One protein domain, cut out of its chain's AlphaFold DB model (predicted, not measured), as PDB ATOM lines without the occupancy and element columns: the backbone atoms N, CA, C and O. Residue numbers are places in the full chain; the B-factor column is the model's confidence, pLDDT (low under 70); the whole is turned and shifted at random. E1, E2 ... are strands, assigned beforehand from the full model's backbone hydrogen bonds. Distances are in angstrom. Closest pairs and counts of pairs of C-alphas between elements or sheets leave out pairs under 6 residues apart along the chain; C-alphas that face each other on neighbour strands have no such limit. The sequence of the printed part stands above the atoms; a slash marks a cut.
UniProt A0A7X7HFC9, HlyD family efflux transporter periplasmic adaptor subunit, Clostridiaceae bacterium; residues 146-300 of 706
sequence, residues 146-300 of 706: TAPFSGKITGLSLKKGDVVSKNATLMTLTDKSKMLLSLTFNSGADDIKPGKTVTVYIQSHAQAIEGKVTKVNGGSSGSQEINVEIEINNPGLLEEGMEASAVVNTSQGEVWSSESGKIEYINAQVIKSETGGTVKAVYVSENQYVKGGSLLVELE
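What this domain is: This is residues 146 to 300 of the 706 residues of the protein "HlyD family efflux transporter periplasmic adaptor subunit" of Clostridiaceae bacterium (UniProt A0A7X7HFC9). Two lobes lie end to end, joined by a long ribbon of the antiparallel strands E2 and E8, which reach into both. One lobe is a small barrel of E3, E4, E5, E6 and a part each of E2 and E8, closed by a short pairing of E6 with E8 and with E7 added on E6; the other lobe holds E1, the remaining parts of E2 and E8, the hairpin E9 and E10, and long unnamed stretches. The printed part has 155 residues with no named helix and ten named strands, E1 to E10 in order along the chain; the class is all strand, and both sheets are antiparallel. The whole is loose, with a radius of gyration of the C-alphas of 20.0 A, and spans 63 by 33 by 22 A.

How they stand to each other: Start with E2, residues 169 to 185, and its antiparallel neighbour E8, residues 261 to 272, where N 264 and O 180 are 2.8 A apart, within hydrogen-bond range. E2 bends by 75 degrees at residue 177, and E8 by 57 degrees at residue 266. Beside residues 178 to 185 of E2, on the other side from E8, look for E5, residues 226 to 233, with N 181 and O 230 at 2.8 A. Round the ring follow E4, residues 207 to 217, with N 212 and O 231 at 2.8 A; E3, residues 197 to 202, with N 200 and O 209 at 2.8 A; and E6, residues 243 to 250, with N 201 and O 245 at 2.8 A. E6 and E8 close it, with N 244 and O 261 at 2.9 A. E3, E4 and E5 are a meander, each strand the antiparallel neighbour of the one before; E2 to E5 and E3 to E6 are each a Greek key, a meander of three with the first and fourth strands also antiparallel neighbours. E7, residues 253 to 256, forms a hairpin with E6, with N 248 and O 255 at 2.9 A. E1, residues 151 to 154, forms a hairpin with E2, with N 152 and O 174 at 2.8 A. E9, residues 277 to 282, and E10, residues 295 to 300, form a hairpin, with N 300 and O 278 at 2.8 A; E2 is apart from both.

Where its parts are: Find C-alpha 169 at (114.017, 96.978, 112.208); from there E2 runs 37.9 A to C-alpha 185 at (114.625, 103.820, 74.937). E8 is 29.5 A long, E4 26.7 A, E6 23.1 A and E5 22.2 A. E10 ends at C-alpha 300, (105.146, 96.980, 126.537).

The domain as a whole: The C-alphas of Gln 252 and Glu 300, the two farthest apart, are 63.7 A from each other. The printed part has no cut. The links E1 to E2, E2 to E3 and E9 to E10 are long. Confidence is under 70 at residues 187 to 190 and 219 to 224.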
ATOM      1  N   THR A 146     101.844 100.154 113.790       96.06
ATOM      2  CA  THR A 146     100.765  99.971 112.805       96.06
ATOM      3  C   THR A 146     101.282  99.999 111.364       96.06
ATOM      4  O   THR A 146     102.375 100.488 111.084       96.06
ATOM      5  N   ALA A 147     100.507  99.433 110.435       95.81
ATOM      6  CA  ALA A 147     100.850  99.394 109.017       95.81
ATOM      7  C   ALA A 147     100.637 100.767 108.344       95.81
ATOM      8  O   ALA A 147      99.504 101.248 108.329       95.81
ATOM      9  N   PRO A 148     101.653 101.385 107.715       94.19
ATOM     10  CA  PRO A 148     101.493 102.679 107.041       94.19
ATOM     11  C   PRO A 148     100.654 102.600 105.753       94.19
ATOM     12  O   PRO A 148     100.022 103.578 105.363       94.19
ATOM     13  N   PHE A 149     100.611 101.437 105.097       93.31
ATOM     14  CA  PHE A 149      99.795 101.170 103.907       93.31
ATOM     15  C   PHE A 149      99.367  99.694 103.858       93.31
ATOM     16  O   PHE A 149      99.625  98.936 104.792       93.31
ATOM     17  N   SER A 150      98.650  99.279 102.810       92.12
ATOM     18  CA  SER A 150      98.246  97.875 102.643       92.12
ATOM     19  C   SER A 150      99.298  97.103 101.845       92.12
ATOM     20  O   SER A 150      99.701  97.561 100.781       92.12
ATOM     21  N   GLY A 151      99.728  95.931 102.309       91.94
ATOM     22  CA  GLY A 151     100.817  95.182 101.672       91.94
ATOM     23  C   GLY A 151     101.081  93.828 102.325       91.94
ATOM     24  O   GLY A 151     100.371  93.428 103.246       91.94
ATOM     25  N   LYS A 152     102.097  93.108 101.843       91.44
ATOM     26  CA  LYS A 152     102.578  91.856 102.441       91.44
ATOM     27  C   LYS A 152     103.736  92.107 103.405       91.44
ATOM     28  O   LYS A 152     104.629  92.894 103.103       91.44
ATOM     29  N   ILE A 153     103.722  91.398 104.530       94.12
ATOM     30  CA  ILE A 153     104.809  91.379 105.514       94.12
ATOM     31  C   ILE A 153     105.937  90.469 105.025       94.12
ATOM     32  O   ILE A 153     105.684  89.338 104.609       94.12
ATOM     33  N   THR A 154     107.168  90.962 105.088       90.94
ATOM     34  CA  THR A 154     108.395  90.223 104.767       90.94
ATOM     35  C   THR A 154     109.486  90.535 105.791       90.94
ATOM     36  O   THR A 154     109.494  91.620 106.376       90.94
ATOM     37  N   GLY A 155     110.415  89.609 106.023       89.31
ATOM     38  CA  GLY A 155     111.547  89.825 106.931       89.31
ATOM     39  C   GLY A 155     111.151  89.955 108.407       89.31
ATOM     40  O   GLY A 155     111.858  90.616 109.170       89.31
ATOM     41  N   LEU A 156     110.029  89.355 108.816       92.56
ATOM     42  CA  LEU A 156     109.593  89.319 110.211       92.56
ATOM     43  C   LEU A 156     110.498  88.377 111.015       92.56
ATOM     44  O   LEU A 156     110.529  87.169 110.780       92.56
ATOM     45  N   SER A 157     111.208  88.921 112.003       87.00
ATOM     46  CA  SER A 157     112.104  88.147 112.879       87.00
ATOM     47  C   SER A 157     111.728  88.185 114.366       87.00
ATOM     48  O   SER A 157     112.384  87.531 115.175       87.00
ATOM     49  N   LEU A 158     110.659  88.902 114.723       92.56
ATOM     50  CA  LEU A 158     110.253  89.146 116.108       92.56
ATOM     51  C   LEU A 158     109.462  87.990 116.721       92.56
ATOM     52  O   LEU A 158     108.574  87.413 116.087       92.56
ATOM     53  N   LYS A 159     109.717  87.726 118.001       93.31
ATOM     54  CA  LYS A 159     108.965  86.797 118.845       93.31
ATOM     55  C   LYS A 159     108.467  87.499 120.105       93.31
ATOM     56  O   LYS A 159     109.029  88.487 120.568       93.31
ATOM     57  N   LYS A 160     107.387  86.966 120.681       96.06
ATOM     58  CA  LYS A 160     106.885  87.420 121.984       96.06
ATOM     59  C   LYS A 160     107.982  87.265 123.043       96.06
ATOM     60  O   LYS A 160     108.548  86.182 123.172       96.06
ATOM     61  N   GLY A 161     108.213  88.322 123.816       93.94
ATOM     62  CA  GLY A 161     109.259  88.394 124.836       93.94
ATOM     63  C   GLY A 161     110.597  88.955 124.345       93.94
ATOM     64  O   GLY A 161     111.479  89.171 125.172       93.94
ATOM     65  N   ASP A 162     110.757  89.226 123.046       95.62
ATOM     66  CA  ASP A 162     111.971  89.866 122.534       95.62
ATOM     67  C   ASP A 162     112.056  91.325 122.998       95.62
ATOM     68  O   ASP A 162     111.051  92.035 123.063       95.62
ATOM     69  N   VAL A 163     113.271  91.791 123.286       94.62
ATOM     70  CA  VAL A 163     113.534  93.192 123.631       94.62
ATOM     71  C   VAL A 163     113.938  93.947 122.372       94.62
ATOM     72  O   VAL A 163     114.887  93.577 121.680       94.62
ATOM     73  N   VAL A 164     113.228  95.031 122.093       95.00
ATOM     74  CA  VAL A 164     113.386  95.850 120.894       95.00
ATOM     75  C   VAL A 164     113.921  97.217 121.298       95.00
ATOM     76  O   VAL A 164     113.371  97.887 122.170       95.00
ATOM     77  N   SER A 165     115.005  97.653 120.660       93.69
ATOM     78  CA  SER A 165     115.550  98.997 120.849       93.69
ATOM     79  C   SER A 165     114.882 100.013 119.920       93.69
ATOM     80  O   SER A 165     114.304  99.680 118.883       93.69
ATOM     81  N   LYS A 166     114.989 101.297 120.271       93.44
ATOM     82  CA  LYS A 166     114.558 102.384 119.388       93.44
ATOM     83  C   LYS A 166     115.279 102.298 118.036       93.44
ATOM     84  O   LYS A 166     116.492 102.112 117.986       93.44
ATOM     85  N   ASN A 167     114.530 102.486 116.953       92.62
ATOM     86  CA  ASN A 167     114.933 102.344 115.551       92.62
ATOM     87  C   ASN A 167     115.302 100.918 115.105       92.62
ATOM     88  O   ASN A 167     115.801 100.751 113.985       92.62
ATOM     89  N   ALA A 168     115.050  99.894 115.925       93.88
ATOM     90  CA  ALA A 168     115.220  98.510 115.502       93.88
ATOM     91  C   ALA A 168     114.287  98.190 114.328       93.88
ATOM     92  O   ALA A 168     113.134  98.621 114.298       93.88
ATOM     93  N   THR A 169     114.803  97.440 113.356       95.06
ATOM     94  CA  THR A 169     114.017  96.978 112.208       95.06
ATOM     95  C   THR A 169     113.155  95.802 112.636       95.06
ATOM     96  O   THR A 169     113.676  94.826 113.166       95.06
ATOM     97  N   LEU A 170     111.847  95.916 112.418       94.25
ATOM     98  CA  LEU A 170     110.860  94.929 112.853       94.25
ATOM     99  C   LEU A 170     110.478  93.990 111.711       94.25
ATOM    100  O   LEU A 170     110.452  92.773 111.884       94.25
ATOM    101  N   MET A 171     110.171  94.576 110.554       95.25
ATOM    102  CA  MET A 171     109.746  93.889 109.334       95.25
ATOM    103  C   MET A 171     109.760  94.862 108.149       95.25
ATOM    104  O   MET A 171     109.865  96.074 108.336       95.25
ATOM    105  N   THR A 172     109.585  94.347 106.940       94.31
ATOM    106  CA  THR A 172     109.373  95.129 105.720       94.31
ATOM    107  C   THR A 172     107.951  94.913 105.221       94.31
ATOM    108  O   THR A 172     107.498  93.776 105.061       94.31
ATOM    109  N   LEU A 173     107.240  96.009 104.977       93.88
ATOM    110  CA  LEU A 173     105.922  95.999 104.362       93.88
ATOM    111  C   LEU A 173     106.065  96.340 102.880       93.88
ATOM    112  O   LEU A 173     106.575  97.408 102.538       93.88
ATOM    113  N   THR A 174     105.587  95.448 102.019       91.00
ATOM    114  CA  THR A 174     105.744  95.576 100.568       91.00
ATOM    115  C   THR A 174     104.406  95.442  99.861       91.00
ATOM    116  O   THR A 174     103.716  94.426  99.990       91.00
ATOM    117  N   ASP A 175     104.033  96.442  99.068       89.38
ATOM    118  CA  ASP A 175     102.899  96.343  98.159       89.38
ATOM    119  C   ASP A 175     103.327  95.605  96.886       89.38
ATOM    120  O   ASP A 175     104.000  96.157  96.019       89.38
ATOM    121  N   LYS A 176     102.939  94.330  96.783       82.12
ATOM    122  CA  LYS A 176     103.218  93.511  95.596       82.12
ATOM    123  C   LYS A 176     102.217  93.733  94.462       82.12
ATOM    124  O   LYS A 176     102.383  93.091  93.435       82.12
ATOM    125  N   SER A 177     101.165  94.541  94.633       86.06
ATOM    126  CA  SER A 177     100.092  94.662  93.630       86.06
ATOM    127  C   SER A 177     100.541  95.392  92.365       86.06
ATOM    128  O   SER A 177     100.101  95.053  91.264       86.06
ATOM    129  N   LYS A 178     101.452  96.353  92.523       87.44
ATOM    130  CA  LYS A 178     102.001  97.161  91.444       87.44
ATOM    131  C   LYS A 178     103.514  97.251  91.571       87.44
ATOM    132  O   LYS A 178     104.044  97.466  92.659       87.44
ATOM    133  N   MET A 179     104.189  97.101  90.444       89.69
ATOM    134  CA  MET A 179     105.641  97.097  90.336       89.69
ATOM    135  C   MET A 179     106.087  98.239  89.425       89.69
ATOM    136  O   MET A 179     105.340  98.647  88.534       89.69
ATOM    137  N   LEU A 180     107.294  98.739  89.641       92.00
ATOM    138  CA  LEU A 180     107.937  99.739  88.804       92.00
ATOM    139  C   LEU A 180     109.007  99.066  87.952       92.00
ATOM    140  O   LEU A 180     109.791  98.264  88.449       92.00
ATOM    141  N   LEU A 181     109.064  99.417  86.678       92.62
ATOM    142  CA  LEU A 181     110.142  99.034  85.785       92.62
ATOM    143  C   LEU A 181     110.665 100.292  85.099       92.62
ATOM    144  O   LEU A 181     109.921 100.973  84.394       92.62
ATOM    145  N   SER A 182     111.940 100.594  85.314       91.00
ATOM    146  CA  SER A 182     112.620 101.727  84.686       91.00
ATOM    147  C   SER A 182     113.436 101.228  83.502       91.00
ATOM    148  O   SER A 182     114.280 100.347  83.665       91.00
ATOM    149  N   LEU A 183     113.171 101.768  82.313       91.12
ATOM    150  CA  LEU A 183     113.826 101.367  81.069       91.12
ATOM    151  C   LEU A 183     114.242 102.569  80.234       91.12
ATOM    152  O   LEU A 183     113.536 103.575  80.178       91.12
ATOM    153  N   THR A 184     115.346 102.413  79.515       89.25
ATOM    154  CA  THR A 184     115.859 103.404  78.567       89.25
ATOM    155  C   THR A 184     115.444 103.028  77.145       89.25
ATOM    156  O   THR A 184     115.548 101.863  76.759       89.25
ATOM    157  N   PHE A 185     114.989 103.995  76.349       87.88
ATOM    158  CA  PHE A 185     114.625 103.820  74.937       87.88
ATOM    159  C   PHE A 185     115.450 104.743  74.032       87.88
ATOM    160  O   PHE A 185     115.729 105.887  74.401       87.88
ATOM    161  N   ASN A 186     115.816 104.258  72.841       78.88
ATOM    162  CA  ASN A 186     116.543 105.021  71.821       78.88
ATOM    163  C   ASN A 186     115.599 105.848  70.911       78.88
ATOM    164  O   ASN A 186     114.372 105.774  71.013       78.88
ATOM    165  N   SER A 187     116.166 106.700  70.045       65.31
ATOM    166  CA  SER A 187     115.399 107.660  69.232       65.31
ATOM    167  C   SER A 187     114.367 106.991  68.313       65.31
ATOM    168  O   SER A 187     114.722 106.156  67.485       65.31
ATOM    169  N   GLY A 188     113.108 107.422  68.434       61.22
ATOM    170  CA  GLY A 188     111.903 106.788  67.866       61.22
ATOM    171  C   GLY A 188     110.710 106.823  68.841       61.22
ATOM    172  O   GLY A 188     109.577 106.495  68.490       61.22
ATOM    173  N   ALA A 189     110.975 107.259  70.075       58.56
ATOM    174  CA  ALA A 189     110.070 107.274  71.213       58.56
ATOM    175  C   ALA A 189     109.361 108.626  71.480       58.56
ATOM    176  O   ALA A 189     108.817 108.812  72.566       58.56
ATOM    177  N   ASP A 190     109.286 109.552  70.512       65.69
ATOM    178  CA  ASP A 190     108.584 110.849  70.677       65.69
ATOM    179  C   ASP A 190     107.080 110.681  71.014       65.69
ATOM    180  O   ASP A 190     106.439 111.547  71.618       65.69
ATOM    181  N   ASP A 191     106.523 109.517  70.667       71.25
ATOM    182  CA  ASP A 191     105.154 109.094  70.973       71.25
ATOM    183  C   ASP A 191     105.004 108.410  72.347       71.25
ATOM    184  O   ASP A 191     103.897 107.977  72.696       71.25
ATOM    185  N   ILE A 192     106.082 108.234  73.117       79.88
ATOM    186  CA  ILE A 192     106.018 107.676  74.472       79.88
ATOM    187  C   ILE A 192     105.648 108.807  75.426       79.88
ATOM    188  O   ILE A 192     106.465 109.639  75.806       79.88
ATOM    189  N   LYS A 193     104.373 108.834  75.807       84.06
ATOM    190  CA  LYS A 193     103.820 109.793  76.765       84.06
ATOM    191  C   LYS A 193     103.260 109.050  77.978       84.06
ATOM    192  O   LYS A 193     102.807 107.908  77.824       84.06
ATOM    193  N   PRO A 194     103.239 109.686  79.164       87.56
ATOM    194  CA  PRO A 194     102.536 109.150  80.322       87.56
ATOM    195  C   PRO A 194     101.114 108.714  79.952       87.56
ATOM    196  O   PRO A 194     100.384 109.435  79.272       87.56
ATOM    197  N   GLY A 195     100.730 107.518  80.383       84.38
ATOM    198  CA  GLY A 195      99.432 106.911  80.106       84.38
ATOM    199  C   GLY A 195      99.413 105.883  78.977       84.38
ATOM    200  O   GLY A 195      98.431 105.150  78.882       84.38
ATOM    201  N   LYS A 196     100.469 105.789  78.160       89.00
ATOM    202  CA  LYS A 196     100.556 104.810  77.071       89.00
ATOM    203  C   LYS A 196     100.752 103.389  77.607       89.00
ATOM    204  O   LYS A 196     101.551 103.175  78.518       89.00
ATOM    205  N   THR A 197     100.031 102.431  77.031       88.50
ATOM    206  CA  THR A 197     100.194 101.003  77.330       88.50
ATOM    207  C   THR A 197     101.433 100.459  76.626       88.50
ATOM    208  O   THR A 197     101.694 100.783  75.465       88.50
ATOM    209  N   VAL A 198     102.197  99.637  77.331       91.25
ATOM    210  CA  VAL A 198     103.459  99.045  76.881       91.25
ATOM    211  C   VAL A 198     103.463  97.560  77.192       91.25
ATOM    212  O   VAL A 198     102.912  97.138  78.205       91.25
ATOM    213  N   THR A 199     104.052  96.755  76.312       92.19
ATOM    214  CA  THR A 199     104.133  95.304  76.526       92.19
ATOM    215  C   THR A 199     105.487  94.986  77.140       92.19
ATOM    216  O   THR A 199     106.517  95.257  76.531       92.19
ATOM    217  N   VAL A 200     105.484  94.447  78.354       93.00
ATOM    218  CA  VAL A 200     106.678  94.124  79.139       93.00
ATOM    219  C   VAL A 200     106.963  92.628  79.045       93.00
ATOM    220  O   VAL A 200     106.106  91.820  79.390       93.00
ATOM    221  N   TYR A 201     108.165  92.253  78.616       91.69
ATOM    222  CA  TYR A 201     108.644  90.875  78.530       91.69
ATOM    223  C   TYR A 201     109.567  90.550  79.702       91.69
ATOM    224  O   TYR A 201     110.628  91.155  79.846       91.69
ATOM    225  N   ILE A 202     109.197  89.562  80.516       90.38
ATOM    226  CA  ILE A 202     110.022  89.103  81.645       90.38
ATOM    227  C   ILE A 202     110.945  87.993  81.159       90.38
ATOM    228  O   ILE A 202     110.481  86.926  80.740       90.38
ATOM    229  N   GLN A 203     112.254  88.217  81.247       85.62
ATOM    230  CA  GLN A 203     113.251  87.316  80.667       85.62
ATOM    231  C   GLN A 203     113.219  85.909  81.280       85.62
ATOM    232  O   GLN A 203     113.426  84.924  80.576       85.62
ATOM    233  N   SER A 204     112.916  85.799  82.576       80.50
ATOM    234  CA  SER A 204     112.943  84.526  83.307       80.50
ATOM    235  C   SER A 204     111.768  83.590  83.004       80.50
ATOM    236  O   SER A 204     111.900  82.386  83.202       80.50
ATOM    237  N   HIS A 205     110.632  84.111  82.527       77.19
ATOM    238  CA  HIS A 205     109.397  83.329  82.353       77.19
ATOM    239  C   HIS A 205     108.841  83.350  80.921       77.19
ATOM    240  O   HIS A 205     107.821  82.711  80.669       77.19
ATOM    241  N   ALA A 206     109.487  84.061  79.984       75.50
ATOM    242  CA  ALA A 206     109.023  84.242  78.600       75.50
ATOM    243  C   ALA A 206     107.546  84.694  78.499       75.50
ATOM    244  O   ALA A 206     106.835  84.346  77.557       75.50
ATOM    245  N   GLN A 207     107.075  85.460  79.490       78.56
ATOM    246  CA  GLN A 207     105.716  85.994  79.560       78.56
ATOM    247  C   GLN A 207     105.709  87.485  79.224       78.56
ATOM    248  O   GLN A 207     106.602  88.226  79.642       78.56
ATOM    249  N   ALA A 208     104.678  87.904  78.487       87.25
ATOM    250  CA  ALA A 208     104.383  89.298  78.189       87.25
ATOM    251  C   ALA A 208     103.254  89.793  79.102       87.25
ATOM    252  O   ALA A 208     102.210  89.145  79.200       87.25
ATOM    253  N   ILE A 209     103.455  90.929  79.765       90.62
ATOM    254  CA  ILE A 209     102.471  91.570  80.646       90.62
ATOM    255  C   ILE A 209     102.262  93.011  80.188       90.62
ATOM    256  O   ILE A 209     103.195  93.678  79.747       90.62
ATOM    257  N   GLU A 210     101.036  93.511  80.296       90.88
ATOM    258  CA  GLU A 210     100.750  94.919  80.037       90.88
ATOM    259  C   GLU A 210     101.251  95.805  81.189       90.88
ATOM    260  O   GLU A 210     100.901  95.613  82.356       90.88
ATOM    261  N   GLY A 211     102.056  96.804  80.843       91.31
ATOM    262  CA  GLY A 211     102.460  97.904  81.707       91.31
ATOM    263  C   GLY A 211     101.906  99.237  81.205       91.31
ATOM    264  O   GLY A 211     101.473  99.372  80.058       91.31
ATOM    265  N   LYS A 212     101.928 100.253  82.062       93.00
ATOM    266  CA  LYS A 212     101.505 101.616  81.740       93.00
ATOM    267  C   LYS A 212     102.637 102.585  82.030       93.00
ATOM    268  O   LYS A 212     103.165 102.605  83.135       93.00
ATOM    269  N   VAL A 213     102.969 103.431  81.062       91.69
ATOM    270  CA  VAL A 213     103.980 104.475  81.250       91.69
ATOM    271  C   VAL A 213     103.479 105.489  82.278       91.69
ATOM    272  O   VAL A 213     102.437 106.117  82.068       91.69
ATOM    273  N   THR A 214     104.198 105.665  83.382       90.75
ATOM    274  CA  THR A 214     103.859 106.628  84.444       90.75
ATOM    275  C   THR A 214     104.650 107.917  84.311       90.75
ATOM    276  O   THR A 214     104.094 108.996  84.525       90.75
ATOM    277  N   LYS A 215     105.917 107.829  83.901       88.31
ATOM    278  CA  LYS A 215     106.805 108.983  83.764       88.31
ATOM    279  C   LYS A 215     107.768 108.790  82.604       88.31
ATOM    280  O   LYS A 215     108.195 107.680  82.309       88.31
ATOM    281  N   VAL A 216     108.097 109.894  81.948       86.94
ATOM    282  CA  VAL A 216     109.049 109.944  80.839       86.94
ATOM    283  C   VAL A 216     110.007 111.091  81.135       86.94
ATOM    284  O   VAL A 216     109.571 112.236  81.248       86.94
ATOM    285  N   ASN A 217     111.287 110.780  81.326       80.38
ATOM    286  CA  ASN A 217     112.345 111.736  81.635       80.38
ATOM    287  C   ASN A 217     113.386 111.727  80.507       80.38
ATOM    288  O   ASN A 217     113.942 110.681  80.181       80.38
ATOM    289  N   GLY A 218     113.681 112.904  79.955       70.31
ATOM    290  CA  GLY A 218     114.557 113.053  78.786       70.31
ATOM    291  C   GLY A 218     113.762 113.312  77.503       70.31
ATOM    292  O   GLY A 218     112.602 112.926  77.398       70.31
ATOM    293  N   GLY A 219     114.370 114.040  76.560       61.78
ATOM    294  CA  GLY A 219     113.714 114.479  75.319       61.78
ATOM    295  C   GLY A 219     113.730 115.992  75.078       61.78
ATOM    296  O   GLY A 219     112.742 116.568  74.633       61.78
ATOM    297  N   SER A 220     114.831 116.685  75.377       52.56
ATOM    298  CA  SER A 220     115.018 118.068  74.919       52.56
ATOM    299  C   SER A 220     116.402 118.248  74.312       52.56
ATOM    300  O   SER A 220     117.402 118.321  75.016       52.56
ATOM    301  N   SER A 221     116.404 118.297  72.976       52.31
ATOM    302  CA  SER A 221     117.469 118.772  72.090       52.31
ATOM    303  C   SER A 221     118.881 118.233  72.373       52.31
ATOM    304  O   SER A 221     119.721 118.944  72.921       52.31
ATOM    305  N   GLY A 222     119.176 117.023  71.877       54.75
ATOM    306  CA  GLY A 222     120.547 116.667  71.472       54.75
ATOM    307  C   GLY A 222     121.154 115.370  72.014       54.75
ATOM    308  O   GLY A 222     122.228 115.010  71.546       54.75
ATOM    309  N   SER A 223     120.499 114.641  72.925       53.09
ATOM    310  CA  SER A 223     120.925 113.286  73.326       53.09
ATOM    311  C   SER A 223     119.740 112.316  73.303       53.09
ATOM    312  O   SER A 223     118.679 112.617  73.847       53.09
ATOM    313  N   GLN A 224     119.917 111.198  72.595       67.81
ATOM    314  CA  GLN A 224     118.897 110.247  72.128       67.81
ATOM    315  C   GLN A 224     118.646 109.090  73.114       67.81
ATOM    316  O   GLN A 224     118.683 107.928  72.718       67.81
ATOM    317  N   GLU A 225     118.376 109.390  74.382       73.56
ATOM    318  CA  GLU A 225     117.948 108.384  75.363       73.56
ATOM    319  C   GLU A 225     116.796 108.934  76.204       73.56
ATOM    320  O   GLU A 225     116.871 110.039  76.749       73.56
ATOM    321  N   ILE A 226     115.703 108.173  76.261       83.75
ATOM    322  CA  ILE A 226     114.508 108.507  77.033       83.75
ATOM    323  C   ILE A 226     114.358 107.472  78.142       83.75
ATOM    324  O   ILE A 226     114.179 106.288  77.863       83.75
ATOM    325  N   ASN A 227     114.383 107.931  79.391       88.25
ATOM    326  CA  ASN A 227     114.122 107.093  80.554       88.25
ATOM    327  C   ASN A 227     112.619 107.049  80.811       88.25
ATOM    328  O   ASN A 227     111.982 108.080  81.048       88.25
ATOM    329  N   VAL A 228     112.050 105.855  80.764       89.81
ATOM    330  CA  VAL A 228     110.618 105.603  80.888       89.81
ATOM    331  C   VAL A 228     110.384 104.750  82.126       89.81
ATOM    332  O   VAL A 228     110.913 103.648  82.248       89.81
ATOM    333  N   GLU A 229     109.572 105.265  83.039       93.06
ATOM    334  CA  GLU A 229     109.060 104.519  84.186       93.06
ATOM    335  C   GLU A 229     107.734 103.863  83.785       93.06
ATOM    336  O   GLU A 229     106.817 104.523  83.276       93.06
ATOM    337  N   ILE A 230     107.640 102.553  83.993       92.06
ATOM    338  CA  ILE A 230     106.500 101.722  83.617       92.06
ATOM    339  C   ILE A 230     105.935 101.082  84.883       92.06
ATOM    340  O   ILE A 230     106.619 100.328  85.570       92.06
ATOM    341  N   GLU A 231     104.669 101.360  85.182       93.81
ATOM    342  CA  GLU A 231     103.911 100.659  86.216       93.81
ATOM    343  C   GLU A 231     103.355  99.353  85.646       93.81
ATOM    344  O   GLU A 231     102.708  99.346  84.597       93.81
ATOM    345  N   ILE A 232     103.581  98.248  86.349       92.00
ATOM    346  CA  ILE A 232     103.142  96.908  85.960       92.00
ATOM    347  C   ILE A 232     102.225  96.370  87.052       92.00
ATOM    348  O   ILE A 232     102.605  96.321  88.223       92.00
ATOM    349  N   ASN A 233     101.027  95.924  86.678       89.94
ATOM    350  CA  ASN A 233     100.167  95.189  87.602       89.94
ATOM    351  C   ASN A 233     100.734  93.780  87.785       89.94
ATOM    352  O   ASN A 233     100.932  93.065  86.804       89.94
ATOM    353  N   ASN A 234     100.985  93.364  89.024       85.44
ATOM    354  CA  ASN A 234     101.545  92.047  89.296       85.44
ATOM    355  C   ASN A 234     100.437  90.979  89.304       85.44
ATOM    356  O   ASN A 234      99.621  90.967  90.230       85.44
ATOM    357  N   PRO A 235     100.410  90.030  88.348       80.44
ATOM    358  CA  PRO A 235      99.441  88.931  88.354       80.44
ATOM    359  C   PRO A 235      99.722  87.877  89.443       80.44
ATOM    360  O   PRO A 235      98.993  86.894  89.546       80.44
ATOM    361  N   GLY A 236     100.766  88.068  90.258       77.12
ATOM    362  CA  GLY A 236     101.136  87.216  91.390       77.12
ATOM    363  C   GLY A 236     102.439  86.436  91.204       77.12
ATOM    364  O   GLY A 236     102.854  85.751  92.134       77.12
ATOM    365  N   LEU A 237     103.076  86.546  90.035       80.00
ATOM    366  CA  LEU A 237     104.298  85.820  89.659       80.00
ATOM    367  C   LEU A 237     105.550  86.713  89.617       80.00
ATOM    368  O   LEU A 237     106.654  86.187  89.537       80.00
ATOM    369  N   LEU A 238     105.399  88.044  89.653       85.81
ATOM    370  CA  LEU A 238     106.536  88.968  89.599       85.81
ATOM    371  C   LEU A 238     107.168  89.146  90.979       85.81
ATOM    372  O   LEU A 238     106.459  89.393  91.963       85.81
ATOM    373  N   GLU A 239     108.497  89.131  91.014       83.69
ATOM    374  CA  GLU A 239     109.301  89.484  92.183       83.69
ATOM    375  C   GLU A 239     110.301  90.595  91.844       83.69
ATOM    376  O   GLU A 239     110.660  90.812  90.685       83.69
ATOM    377  N   GLU A 240     110.732  91.319  92.874       86.00
ATOM    378  CA  GLU A 240     111.770  92.340  92.754       86.00
ATOM    379  C   GLU A 240     113.093  91.735  92.271       86.00
ATOM    380  O   GLU A 240     113.478  90.631  92.661       86.00
ATOM    381  N   GLY A 241     113.787  92.463  91.401       87.88
ATOM    382  CA  GLY A 241     115.047  92.040  90.797       87.88
ATOM    383  C   GLY A 241     114.893  91.172  89.548       87.88
ATOM    384  O   GLY A 241     115.899  90.920  88.886       87.88
ATOM    385  N   MET A 242     113.674  90.756  89.183       90.81
ATOM    386  CA  MET A 242     113.430  90.134  87.879       90.81
ATOM    387  C   MET A 242     113.767  91.114  86.751       90.81
ATOM    388  O   MET A 242     113.382  92.282  86.802       90.81
ATOM    389  N   GLU A 243     114.471  90.631  85.728       91.94
ATOM    390  CA  GLU A 243     114.832  91.431  84.558       91.94
ATOM    391  C   GLU A 243     113.724  91.389  83.506       91.94
ATOM    392  O   GLU A 243     113.210  90.323  83.140       91.94
ATOM    393  N   ALA A 244     113.362  92.568  83.016       92.75
ATOM    394  CA  ALA A 244     112.336  92.733  82.008       92.75
ATOM    395  C   ALA A 244     112.746  93.780  80.969       92.75
ATOM    396  O   ALA A 244     113.436  94.753  81.272       92.75
ATOM    397  N   SER A 245     112.315  93.576  79.732       92.50
ATOM    398  CA  SER A 245     112.378  94.565  78.654       92.50
ATOM    399  C   SER A 245     110.964  94.984  78.279       92.50
ATOM    400  O   SER A 245     109.997  94.308  78.629       92.50
ATOM    401  N   ALA A 246     110.805  96.100  77.578       92.25
ATOM    402  CA  ALA A 246     109.490  96.525  77.121       92.25
ATOM    403  C   ALA A 246     109.523  96.954  75.661       92.25
ATOM    404  O   ALA A 246     110.507  97.520  75.185       92.25
ATOM    405  N   VAL A 247     108.423  96.692  74.965       90.12
ATOM    406  CA  VAL A 247     108.170  97.174  73.610       90.12
ATOM    407  C   VAL A 247     106.995  98.143  73.627       90.12
ATOM    408  O   VAL A 247     105.972  97.925  74.291       90.12
ATOM    409  N   VAL A 248     107.149  99.238  72.890       88.31
ATOM    410  CA  VAL A 248     106.124 100.264  72.724       88.31
ATOM    411  C   VAL A 248     105.747 100.365  71.254       88.31
ATOM    412  O   VAL A 248     106.597 100.619  70.408       88.31
ATOM    413  N   ASN A 249     104.455 100.244  70.954       85.75
ATOM    414  CA  ASN A 249     103.927 100.505  69.616       85.75
ATOM    415  C   ASN A 249     103.847 102.022  69.376       85.75
ATOM    416  O   ASN A 249     103.047 102.717  70.012       85.75
ATOM    417  N   THR A 250     104.689 102.569  68.501       78.62
ATOM    418  CA  THR A 250     104.664 103.980  68.071       78.62
ATOM    419  C   THR A 250     104.094 104.105  66.659       78.62
ATOM    420  O   THR A 250     103.868 103.108  65.974       78.62
ATOM    421  N   SER A 251     103.841 105.335  66.202       75.81
ATOM    422  CA  SER A 251     103.402 105.584  64.819       75.81
ATOM    423  C   SER A 251     104.430 105.146  63.763       75.81
ATOM    424  O   SER A 251     104.076 104.994  62.595       75.81
ATOM    425  N   GLN A 252     105.683 104.911  64.173       70.88
ATOM    426  CA  GLN A 252     106.793 104.485  63.316       70.88
ATOM    427  C   GLN A 252     107.148 102.992  63.440       70.88
ATOM    428  O   GLN A 252     108.054 102.535  62.746       70.88
ATOM    429  N   GLY A 253     106.435 102.225  64.273       78.88
ATOM    430  CA  GLY A 253     106.652 100.787  64.469       78.88
ATOM    431  C   GLY A 253     106.857 100.393  65.934       78.88
ATOM    432  O   GLY A 253     106.578 101.159  66.854       78.88
ATOM    433  N   GLU A 254     107.324  99.167  66.157       84.56
ATOM    434  CA  GLU A 254     107.679  98.660  67.486       84.56
ATOM    435  C   GLU A 254     109.048  99.193  67.923       84.56
ATOM    436  O   GLU A 254     110.057  98.948  67.261       84.56
ATOM    437  N   VAL A 255     109.092  99.896  69.056       87.62
ATOM    438  CA  VAL A 255     110.338 100.383  69.664       87.62
ATOM    439  C   VAL A 255     110.615  99.580  70.929       87.62
ATOM    440  O   VAL A 255     109.808  99.581  71.860       87.62
ATOM    441  N   TRP A 256     111.753  98.891  70.954       89.56
ATOM    442  CA  TRP A 256     112.217  98.099  72.093       89.56
ATOM    443  C   TRP A 256     113.067  98.946  73.040       89.56
ATOM    444  O   TRP A 256     113.727  99.893  72.607       89.56
ATOM    445  N   SER A 257     113.069  98.595  74.325       89.81
ATOM    446  CA  SER A 257     114.012  99.178  75.276       89.81
ATOM    447  C   SER A 257     115.451  98.850  74.868       89.81
ATOM    448  O   SER A 257     115.743  97.747  74.400       89.81
ATOM    449  N   SER A 258     116.354  99.816  75.039       88.44
ATOM    450  CA  SER A 258     117.776  99.692  74.702       88.44
ATOM    451  C   SER A 258     118.476  98.611  75.531       88.44
ATOM    452  O   SER A 258     119.438  97.998  75.074       88.44
ATOM    453  N   GLU A 259     117.979  98.372  76.742       88.94
ATOM    454  CA  GLU A 259     118.465  97.367  77.682       88.94
ATOM    455  C   GLU A 259     117.304  96.765  78.487       88.94
ATOM    456  O   GLU A 259     116.156  97.218  78.393       88.94
ATOM    457  N   SER A 260     117.592  95.717  79.259       89.56
ATOM    458  CA  SER A 260     116.680  95.190  80.274       89.56
ATOM    459  C   SER A 260     116.865  95.911  81.601       89.56
ATOM    460  O   SER A 260     117.984  96.171  82.034       89.56
ATOM    461  N   GLY A 261     115.751  96.198  82.259       90.94
ATOM    462  CA  GLY A 261     115.695  96.831  83.569       90.94
ATOM    463  C   GLY A 261     115.253  95.834  84.627       90.94
ATOM    464  O   GLY A 261     114.641  94.806  84.323       90.94
ATOM    465  N   LYS A 262     115.552  96.144  85.886       92.62
ATOM    466  CA  LYS A 262     115.062  95.367  87.024       92.62
ATOM    467  C   LYS A 262     113.692  95.876  87.441       92.62
ATOM    468  O   LYS A 262     113.456  97.081  87.486       92.62
ATOM    469  N   ILE A 263     112.803  94.942  87.749       90.38
ATOM    470  CA  ILE A 263     111.511  95.252  88.346       90.38
ATOM    471  C   ILE A 263     111.730  95.556  89.835       90.38
ATOM    472  O   ILE A 263     112.349  94.766  90.546       90.38
ATOM    473  N   GLU A 264     111.194  96.674  90.305       89.56
ATOM    474  CA  GLU A 264     111.255  97.140  91.693       89.56
ATOM    475  C   GLU A 264     109.840  97.274  92.277       89.56
ATOM    476  O   GLU A 264     108.855  97.445  91.551       89.56
ATOM    477  N   TYR A 265     109.703  97.195  93.599       86.50
ATOM    478  CA  TYR A 265     108.420  97.472  94.249       86.50
ATOM    479  C   TYR A 265     108.146  98.977  94.271       86.50
ATOM    480  O   TYR A 265     109.011  99.760  94.648       86.50
ATOM    481  N   ILE A 266     106.912  99.388  93.951       83.81
ATOM    482  CA  ILE A 266     106.529 100.810  94.037       83.81
ATOM    483  C   ILE A 266     106.538 101.285  95.494       83.81
ATOM    484  O   ILE A 266     107.030 102.368  95.793       83.81
ATOM    485  N   ASN A 267     105.998 100.468  96.403       82.69
ATOM    486  CA  ASN A 267     105.934 100.775  97.829       82.69
ATOM    487  C   ASN A 267     106.536  99.620  98.635       82.69
ATOM    488  O   ASN A 267     105.867  98.618  98.896       82.69
ATOM    489  N   ALA A 268     107.789  99.776  99.054       89.25
ATOM    490  CA  ALA A 268     108.447  98.911 100.028       89.25
ATOM    491  C   ALA A 268     109.001  99.772 101.169       89.25
ATOM    492  O   ALA A 268     109.826 100.657 100.946       89.25
ATOM    493  N   GLN A 269     108.537  99.536 102.398       91.75
ATOM    494  CA  GLN A 269     108.967 100.296 103.571       91.75
ATOM    495  C   GLN A 269     109.418  99.370 104.694       91.75
ATOM    496  O   GLN A 269     108.683  98.489 105.141       91.75
ATOM    497  N   VAL A 270     110.624  99.629 105.196       94.12
ATOM    498  CA  VAL A 270     111.136  98.998 106.413       94.12
ATOM    499  C   VAL A 270     110.443  99.628 107.618       94.12
ATOM    500  O   VAL A 270     110.635 100.811 107.909       94.12
ATOM    501  N   ILE A 271     109.648  98.833 108.323       95.12
ATOM    502  CA  ILE A 271     108.970  99.224 109.554       95.12
ATOM    503  C   ILE A 271     109.963  99.108 110.706       95.12
ATOM    504  O   ILE A 271     110.532  98.042 110.965       95.12
ATOM    505  N   LYS A 272     110.179 100.227 111.395       94.31
ATOM    506  CA  LYS A 272     111.091 100.332 112.534       94.31
ATOM    507  C   LYS A 272     110.323 100.711 113.789       94.31
ATOM    508  O   LYS A 272     109.291 101.367 113.703       94.31
ATOM    509  N   SER A 273     110.856 100.332 114.943       93.94
ATOM    510  CA  SER A 273     110.297 100.763 116.222       93.94
ATOM    511  C   SER A 273     110.643 102.220 116.503       93.94
ATOM    512  O   SER A 273     111.821 102.576 116.526       93.94
ATOM    513  N   GLU A 274     109.654 103.073 116.761       92.69
ATOM    514  CA  GLU A 274     109.909 104.465 117.165       92.69
ATOM    515  C   GLU A 274     110.291 104.588 118.652       92.69
ATOM    516  O   GLU A 274     111.009 105.518 119.041       92.69
ATOM    517  N   THR A 275     109.879 103.607 119.457       93.38
ATOM    518  CA  THR A 275     110.140 103.501 120.901       93.38
ATOM    519  C   THR A 275     110.713 102.119 121.223       93.38
ATOM    520  O   THR A 275     110.460 101.157 120.503       93.38
ATOM    521  N   GLY A 276     111.539 102.007 122.264       91.62
ATOM    522  CA  GLY A 276     111.992 100.703 122.762       91.62
ATOM    523  C   GLY A 276     110.934 100.026 123.637       91.62
ATOM    524  O   GLY A 276     110.049 100.695 124.157       91.62
ATOM    525  N   GLY A 277     111.026  98.711 123.805       94.06
ATOM    526  CA  GLY A 277     110.119  97.957 124.671       94.06
ATOM    527  C   GLY A 277     110.278  96.449 124.513       94.06
ATOM    528  O   GLY A 277     111.073  95.977 123.696       94.06
ATOM    529  N   THR A 278     109.514  95.690 125.291       95.56
ATOM    530  CA  THR A 278     109.431  94.228 125.148       95.56
ATOM    531  C   THR A 278     108.237  93.874 124.271       95.56
ATOM    532  O   THR A 278     107.169  94.468 124.404       95.56
ATOM    533  N   VAL A 279     108.384  92.915 123.360       96.75
ATOM    534  CA  VAL A 279     107.288  92.474 122.491       96.75
ATOM    535  C   VAL A 279     106.237  91.735 123.316       96.75
ATOM    536  O   VAL A 279     106.437  90.581 123.708       96.75
ATOM    537  N   LYS A 280     105.082  92.369 123.516       96.75
ATOM    538  CA  LYS A 280     103.926  91.775 124.195       96.75
ATOM    539  C   LYS A 280     103.169  90.830 123.267       96.75
ATOM    540  O   LYS A 280     102.815  89.713 123.665       96.75
ATOM    541  N   ALA A 281     102.951  91.258 122.023       96.50
ATOM    542  CA  ALA A 281     102.282  90.470 120.995       96.50
ATOM    543  C   ALA A 281     102.721  90.865 119.577       96.50
ATOM    544  O   ALA A 281     102.969  92.033 119.280       96.50
ATOM    545  N   VAL A 282     102.765  89.870 118.689       96.88
ATOM    546  CA  VAL A 282     102.916  90.050 117.240       96.88
ATOM    547  C   VAL A 282     101.623  89.561 116.597       96.88
ATOM    548  O   VAL A 282     101.228  88.414 116.806       96.88
ATOM    549  N   TYR A 283     100.949  90.430 115.846       96.12
ATOM    550  CA  TYR A 283      99.626  90.165 115.261       96.12
ATOM    551  C   TYR A 283      99.689  89.725 113.794       96.12
ATOM    552  O   TYR A 283      98.656  89.510 113.157       96.12
ATOM    553  N   VAL A 284     100.899  89.597 113.251       95.56
ATOM    554  CA  VAL A 284     101.151  89.281 111.847       95.56
ATOM    555  C   VAL A 284     102.131  88.126 111.685       95.56
ATOM    556  O   VAL A 284     102.925  87.834 112.573       95.56
ATOM    557  N   SER A 285     102.066  87.466 110.533       94.62
ATOM    558  CA  SER A 285     102.953  86.373 110.124       94.62
ATOM    559  C   SER A 285     103.696  86.712 108.830       94.62
ATOM    560  O   SER A 285     103.246  87.544 108.040       94.62
ATOM    561  N   GLU A 286     104.820  86.035 108.584       93.31
ATOM    562  CA  GLU A 286     105.580  86.169 107.334       93.31
ATOM    563  C   GLU A 286     104.683  85.885 106.113       93.31
ATOM    564  O   GLU A 286     103.879  84.950 106.119       93.31
ATOM    565  N   ASN A 287     104.813  86.693 105.058       89.94
ATOM    566  CA  ASN A 287     104.005  86.669 103.830       89.94
ATOM    567  C   ASN A 287     102.504  86.991 103.989       89.94
ATOM    568  O   ASN A 287     101.761  86.922 103.000       89.94
ATOM    569  N   GLN A 288     102.037  87.386 105.179       93.81
ATOM    570  CA  GLN A 288     100.648  87.794 105.403       93.81
ATOM    571  C   GLN A 288     100.353  89.154 104.758       93.81
ATOM    572  O   GLN A 288     101.145  90.086 104.869       93.81
ATOM    573  N   TYR A 289      99.185  89.282 104.120       92.06
ATOM    574  CA  TYR A 289      98.678  90.571 103.645       92.06
ATOM    575  C   TYR A 289      97.941  91.316 104.765       92.06
ATOM    576  O   TYR A 289      97.071  90.741 105.424       92.06
ATOM    577  N   VAL A 290      98.250  92.597 104.949       95.00
ATOM    578  CA  VAL A 290      97.625  93.493 105.933       95.00
ATOM    579  C   VAL A 290      97.084  94.749 105.261       95.00
ATOM    580  O   VAL A 290      97.588  95.179 104.225       95.00
ATOM    581  N   LYS A 291      96.051  95.351 105.856       95.19
ATOM    582  CA  LYS A 291      95.519  96.648 105.420       95.19
ATOM    583  C   LYS A 291      96.256  97.790 106.121       95.19
ATOM    584  O   LYS A 291      96.675  97.626 107.267       95.19
ATOM    585  N   GLY A 292      96.332  98.954 105.483       93.75
ATOM    586  CA  GLY A 292      96.809 100.179 106.133       93.75
ATOM    587  C   GLY A 292      96.049 100.460 107.435       93.75
ATOM    588  O   GLY A 292      94.836 100.259 107.504       93.75
ATOM    589  N   GLY A 293      96.776 100.865 108.474       94.06
ATOM    590  CA  GLY A 293      96.286 101.086 109.836       94.06
ATOM    591  C   GLY A 293      96.171  99.828 110.705       94.06
ATOM    592  O   GLY A 293      95.851  99.946 111.884       94.06
ATOM    593  N   SER A 294      96.430  98.628 110.172       96.00
ATOM    594  CA  SER A 294      96.370  97.395 110.976       96.00
ATOM    595  C   SER A 294      97.479  97.375 112.031       96.00
ATOM    596  O   SER A 294      98.620  97.718 111.724       96.00
ATOM    597  N   LEU A 295      97.160  96.937 113.251       96.62
ATOM    598  CA  LEU A 295      98.149  96.707 114.306       96.62
ATOM    599  C   LEU A 295      99.052  95.526 113.924       96.62
ATOM    600  O   LEU A 295      98.561  94.445 113.607       96.62
ATOM    601  N   LEU A 296     100.366  95.749 113.937       95.75
ATOM    602  CA  LEU A 296     101.380  94.762 113.564       95.75
ATOM    603  C   LEU A 296     102.023  94.147 114.804       95.75
ATOM    604  O   LEU A 296     102.094  92.925 114.940       95.75
ATOM    605  N   VAL A 297     102.484  95.010 115.710       96.38
ATOM    606  CA  VAL A 297     103.207  94.643 116.930       96.38
ATOM    607  C   VAL A 297     102.728  95.535 118.065       96.38
ATOM    608  O   VAL A 297     102.574  96.742 117.887       96.38
ATOM    609  N   GLU A 298     102.517  94.934 119.228       96.31
ATOM    610  CA  GLU A 298     102.287  95.638 120.487       96.31
ATOM    611  C   GLU A 298     103.496  95.410 121.389       96.31
ATOM    612  O   GLU A 298     103.870  94.269 121.692       96.31
ATOM    613  N   LEU A 299     104.122  96.512 121.784       95.50
ATOM    614  CA  LEU A 299     105.210  96.549 122.747       95.50
ATOM    615  C   LEU A 299     104.669  96.925 124.130       95.50
ATOM    616  O   LEU A 299     103.635  97.576 124.256       95.50
ATOM    617  N   GLU A 300     105.393  96.537 125.170       94.69
ATOM    618  CA  GLU A 300     105.146  96.980 126.537       94.69
ATOM    619  C   GLU A 300     106.427  97.516 127.176       94.69
ATOM    620  O   GLU A 300     107.524  96.983 126.970       94.69
TER     621      GLU A 300